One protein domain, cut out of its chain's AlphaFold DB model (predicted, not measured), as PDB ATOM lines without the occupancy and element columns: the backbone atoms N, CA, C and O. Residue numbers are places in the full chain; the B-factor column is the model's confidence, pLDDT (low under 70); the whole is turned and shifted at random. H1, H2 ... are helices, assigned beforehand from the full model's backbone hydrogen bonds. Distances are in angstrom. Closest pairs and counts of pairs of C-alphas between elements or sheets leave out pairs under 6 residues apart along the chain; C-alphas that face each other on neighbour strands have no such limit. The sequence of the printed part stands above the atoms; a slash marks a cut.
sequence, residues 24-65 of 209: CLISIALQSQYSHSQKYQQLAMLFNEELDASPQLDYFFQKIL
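This is residues 24 to 65 of the 209 residues of an uncharacterized protein of Burkholderiales bacterium YL45 (UniProt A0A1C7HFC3). The model is a rod of two helices set end to end, H1 and then H2, with the loop of residues 24 to 37 folded back alongside H1 and H2 sticking out beyond. The printed part has 42 residues with two named helices, H1 then H2, and no named strand; the class is all helix. It is only just extended, close to loose, with a radius of gyration of the C-alphas of 13.9 A, and spans 43 by 14 by 10 A.

Start at H1, residues 38 to 51, the longest helix. A tight link of 2 residues joins it to H2, residues 54 to 65, yet the two are apart. Residues 49 to 65, of which 49 to 51 belong to H1 and 54 to 65 to H2, stand free. In H1 and H2, every O i to N i+4 pair is within hydrogen-bond range.

Find C-alpha 38 at (138.989, 134.257, 155.265); from there H1 runs 19.8 A to C-alpha 51. H2 runs 14.7 A from C-alpha 54 to C-alpha 65 at (144.011, 143.502, 117.349).

Look at Gln 33 and Ile 64, whose C-alphas are the two farthest apart, at 43.3 A. The printed part has no cut, and no printed residue is under 70 in pLDDT.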
ATOM      1  N   CYS A  24     131.501 128.826 148.476       76.31
ATOM      2  CA  CYS A  24     131.848 130.177 148.067       76.31
ATOM      3  C   CYS A  24     131.918 130.297 146.537       76.31
ATOM      4  O   CYS A  24     132.418 129.398 145.865       76.31
ATOM      5  N   LEU A  25     131.464 131.425 145.989       79.81
ATOM      6  CA  LEU A  25     131.486 131.695 144.544       79.81
ATOM      7  C   LEU A  25     132.764 132.406 144.066       79.81
ATOM      8  O   LEU A  25     132.871 132.697 142.883       79.81
ATOM      9  N   ILE A  26     133.725 132.669 144.961       82.56
ATOM     10  CA  ILE A  26     134.997 133.336 144.622       82.56
ATOM     11  C   ILE A  26     135.817 132.500 143.638       82.56
ATOM     12  O   ILE A  26     136.375 133.024 142.686       82.56
ATOM     13  N   SER A  27     135.913 131.193 143.882       82.81
ATOM     14  CA  SER A  27     136.671 130.290 143.026       82.81
ATOM     15  C   SER A  27     136.049 128.907 143.052       82.81
ATOM     16  O   SER A  27     135.757 128.356 144.116       82.81
ATOM     17  N   ILE A  28     135.895 128.311 141.871       84.62
ATOM     18  CA  ILE A  28     135.417 126.933 141.723       84.62
ATOM     19  C   ILE A  28     136.376 125.906 142.341       84.62
ATOM     20  O   ILE A  28     135.937 124.809 142.692       84.62
ATOM     21  N   ALA A  29     137.655 126.270 142.499       86.19
ATOM     22  CA  ALA A  29     138.692 125.427 143.085       86.19
ATOM     23  C   ALA A  29     138.593 125.339 144.619       86.19
ATOM     24  O   ALA A  29     139.149 124.421 145.223       86.19
ATOM     25  N   LEU A  30     137.868 126.262 145.266       86.50
ATOM     26  CA  LEU A  30     137.683 126.255 146.714       86.50
ATOM     27  C   LEU A  30     136.613 125.226 147.112       86.50
ATOM     28  O   LEU A  30     135.448 125.318 146.720       86.50
ATOM     29  N   GLN A  31     136.995 124.238 147.924       84.50
ATOM     30  CA  GLN A  31     136.051 123.240 148.437       84.50
ATOM     31  C   GLN A  31     135.051 123.868 149.424       84.50
ATOM     32  O   GLN A  31     135.361 124.839 150.123       84.50
ATOM     33  N   SER A  32     133.848 123.293 149.526       81.94
ATOM     34  CA  SER A  32     132.780 123.794 150.408       81.94
ATOM     35  C   SER A  32     133.213 123.887 151.875       81.94
ATOM     36  O   SER A  32     132.915 124.878 152.527       81.94
ATOM     37  N   GLN A  33     134.003 122.931 152.373       79.56
ATOM     38  CA  GLN A  33     134.496 122.928 153.760       79.56
ATOM     39  C   GLN A  33     135.452 124.088 154.101       79.56
ATOM     40  O   GLN A  33     135.589 124.455 155.264       79.56
ATOM     41  N   TYR A  34     136.101 124.689 153.097       84.75
ATOM     42  CA  TYR A  34     137.004 125.836 153.262       84.75
ATOM     43  C   TYR A  34     136.384 127.149 152.780       84.75
ATOM     44  O   TYR A  34     137.026 128.198 152.841       84.75
ATOM     45  N   SER A  35     135.126 127.108 152.338       83.19
ATOM     46  CA  SER A  35     134.451 128.225 151.682       83.19
ATOM     47  C   SER A  35     134.233 129.443 152.567       83.19
ATOM     48  O   SER A  35     133.976 130.511 152.031       83.19
ATOM     49  N   HIS A  36     134.369 129.319 153.889       82.69
ATOM     50  CA  HIS A  36     134.192 130.421 154.838       82.69
ATOM     51  C   HIS A  36     135.482 130.821 155.578       82.69
ATOM     52  O   HIS A  36     135.470 131.683 156.454       82.69
ATOM     53  N   SER A  37     136.619 130.206 155.238       87.81
ATOM     54  CA  SER A  37     137.912 130.611 155.789       87.81
ATOM     55  C   SER A  37     138.404 131.867 155.078       87.81
ATOM     56  O   SER A  37     138.751 131.811 153.898       87.81
ATOM     57  N   GLN A  38     138.496 132.982 155.806       87.38
ATOM     58  CA  GLN A  38     138.989 134.257 155.265       87.38
ATOM     59  C   GLN A  38     140.380 134.110 154.629       87.38
ATOM     60  O   GLN A  38     140.619 134.640 153.549       87.38
ATOM     61  N   LYS A  39     141.269 133.313 155.241       91.06
ATOM     62  CA  LYS A  39     142.619 133.053 154.713       91.06
ATOM     63  C   LYS A  39     142.587 132.340 153.359       91.06
ATOM     64  O   LYS A  39     143.315 132.724 152.451       91.06
ATOM     65  N   TYR A  40     141.747 131.313 153.214       89.56
ATOM     66  CA  TYR A  40     141.655 130.569 151.952       89.56
ATOM     67  C   TYR A  40     140.918 131.355 150.867       89.56
ATOM     68  O   TYR A  40     141.294 131.261 149.704       89.56
ATOM     69  N   GLN A  41     139.918 132.160 151.234       88.94
ATOM     70  CA  GLN A  41     139.270 133.081 150.299       88.94
ATOM     71  C   GLN A  41     140.259 134.121 149.761       88.94
ATOM     72  O   GLN A  41     140.335 134.300 148.552       88.94
ATOM     73  N   GLN A  42     141.054 134.751 150.635       90.12
ATOM     74  CA  GLN A  42     142.085 135.717 150.236       90.12
ATOM     75  C   GLN A  42     143.141 135.083 149.327       90.12
ATOM     76  O   GLN A  42     143.493 135.662 148.306       90.12
ATOM     77  N   LEU A  43     143.601 133.871 149.651       91.56
ATOM     78  CA  LEU A  43     144.538 133.132 148.804       91.56
ATOM     79  C   LEU A  43     143.932 132.828 147.423       91.56
ATOM     80  O   LEU A  43     144.602 132.989 146.410       91.56
ATOM     81  N   ALA A  44     142.666 132.400 147.372       89.69
ATOM     82  CA  ALA A  44     141.978 132.113 146.117       89.69
ATOM     83  C   ALA A  44     141.777 133.369 145.255       89.69
ATOM     84  O   ALA A  44     141.934 133.284 144.041       89.69
ATOM     85  N   MET A  45     141.466 134.517 145.871       89.62
ATOM     86  CA  MET A  45     141.412 135.805 145.169       89.62
ATOM     87  C   MET A  45     142.783 136.179 144.611       89.62
ATOM     88  O   MET A  45     142.875 136.458 143.423       89.62
ATOM     89  N   LEU A  46     143.841 136.085 145.425       92.69
ATOM     90  CA  LEU A  46     145.209 136.381 144.997       92.69
ATOM     91  C   LEU A  46     145.618 135.520 143.795       92.69
ATOM     92  O   LEU A  46     146.095 136.039 142.796       92.69
ATOM     93  N   PHE A  47     145.388 134.205 143.852       90.50
ATOM     94  CA  PHE A  47     145.686 133.335 142.711       90.50
ATOM     95  C   PHE A  47     144.854 133.679 141.478       90.50
ATOM     96  O   PHE A  47     145.374 133.588 140.371       90.50
ATOM     97  N   ASN A  48     143.581 134.044 141.647       89.81
ATOM     98  CA  ASN A  48     142.753 134.451 140.521       89.81
ATOM     99  C   ASN A  48     143.275 135.748 139.896       89.81
ATOM    100  O   ASN A  48     143.417 135.801 138.690       89.81
ATOM    101  N   GLU A  49     143.613 136.757 140.695       88.50
ATOM    102  CA  GLU A  49     144.141 138.037 140.205       88.50
ATOM    103  C   GLU A  49     145.503 137.890 139.510       88.50
ATOM    104  O   GLU A  49     145.744 138.545 138.501       88.50
ATOM    105  N   GLU A  50     146.374 137.005 140.002       90.75
ATOM    106  CA  GLU A  50     147.707 136.786 139.423       90.75
ATOM    107  C   GLU A  50     147.694 135.877 138.180       90.75
ATOM    108  O   GLU A  50     148.545 136.010 137.300       90.75
ATOM    109  N   LEU A  51     146.758 134.923 138.097       89.81
ATOM    110  CA  LEU A  51     146.659 133.995 136.962       89.81
ATOM    111  C   LEU A  51     145.693 134.470 135.874       89.81
ATOM    112  O   LEU A  51     145.826 134.041 134.725       89.81
ATOM    113  N   ASP A  52     144.707 135.300 136.217       90.56
ATOM    114  CA  ASP A  52     143.719 135.780 135.260       90.56
ATOM    115  C   ASP A  52     144.355 136.781 134.294       90.56
ATOM    116  O   ASP A  52     144.603 137.944 134.608       90.56
ATOM    117  N   ALA A  53     144.601 136.302 133.079       94.38
ATOM    118  CA  ALA A  53     145.110 137.111 131.986       94.38
ATOM    119  C   ALA A  53     143.995 137.848 131.220       94.38
ATOM    120  O   ALA A  53     144.296 138.531 130.239       94.38
ATOM    121  N   SER A  54     142.719 137.698 131.600       94.00
ATOM    122  CA  SER A  54     141.589 138.297 130.873       94.00
ATOM    123  C   SER A  54     141.745 139.813 130.686       94.00
ATOM    124  O   SER A  54     141.620 140.263 129.546       94.00
ATOM    125  N   PRO A  55     142.135 140.613 131.704       92.25
ATOM    126  CA  PRO A  55     142.357 142.051 131.521       92.25
ATOM    127  C   PRO A  55     143.463 142.374 130.504       92.25
ATOM    128  O   PRO A  55     143.352 143.318 129.720       92.25
ATOM    129  N   GLN A  56     144.538 141.586 130.496       94.19
ATOM    130  CA  GLN A  56     145.662 141.740 129.575       94.19
ATOM    131  C   GLN A  56     145.259 141.334 128.153       94.19
ATOM    132  O   GLN A  56     145.662 141.997 127.196       94.19
ATOM    133  N   LEU A  57     144.444 140.286 128.001       95.12
ATOM    134  CA  LEU A  57     143.886 139.863 126.714       95.12
ATOM    135  C   LEU A  57     142.897 140.892 126.162       95.12
ATOM    136  O   LEU A  57     142.947 141.197 124.971       95.12
ATOM    137  N   ASP A  58     142.065 141.486 127.014       94.94
ATOM    138  CA  ASP A  58     141.157 142.566 126.631       94.94
ATOM    139  C   ASP A  58     141.934 143.806 126.187       94.94
ATOM    140  O   ASP A  58     141.645 144.387 125.137       94.94
ATOM    141  N   TYR A  59     142.977 144.182 126.934       92.50
ATOM    142  CA  TYR A  59     143.878 145.261 126.538       92.50
ATOM    143  C   TYR A  59     144.559 144.959 125.198       92.50
ATOM    144  O   TYR A  59     144.577 145.811 124.307       92.50
ATOM    145  N   PHE A  60     145.081 143.741 125.027       93.19
ATOM    146  CA  PHE A  60     145.692 143.285 123.780       93.19
ATOM    147  C   PHE A  60     144.700 143.388 122.615       93.19
ATOM    148  O   PHE A  60     145.006 143.986 121.583       93.19
ATOM    149  N   PHE A  61     143.480 142.882 122.787       93.94
ATOM    150  CA  PHE A  61     142.444 142.960 121.767       93.94
ATOM    151  C   PHE A  61     142.117 144.414 121.406       93.94
ATOM    152  O   PHE A  61     142.129 144.777 120.230       93.94
ATOM    153  N   GLN A  62     141.887 145.272 122.400       92.88
ATOM    154  CA  GLN A  62     141.485 146.660 122.175       92.88
ATOM    155  C   GLN A  62     142.606 147.519 121.579       92.88
ATOM    156  O   GLN A  62     142.345 148.349 120.710       92.88
ATOM    157  N   LYS A  63     143.852 147.360 122.028       89.75
ATOM    158  CA  LYS A  63     144.957 148.247 121.627       89.75
ATOM    159  C   LYS A  63     145.743 147.754 120.418       89.75
ATOM    160  O   LYS A  63     146.375 148.576 119.754       89.75
ATOM    161  N   ILE A  64     145.686 146.458 120.118       90.62
ATOM    162  CA  ILE A  64     146.492 145.832 119.064       90.62
ATOM    163  C   ILE A  64     145.596 145.263 117.966       90.62
ATOM    164  O   ILE A  64     145.703 145.661 116.803       90.62
ATOM    165  N   LEU A  65     144.710 144.335 118.327       91.44
ATOM    166  CA  LEU A  65     144.011 143.502 117.349       91.44
ATOM    167  C   LEU A  65     142.800 144.193 116.712       91.44
ATOM    168  O   LEU A  65     142.472 143.911 115.566       91.44
TER     169      LEU A  65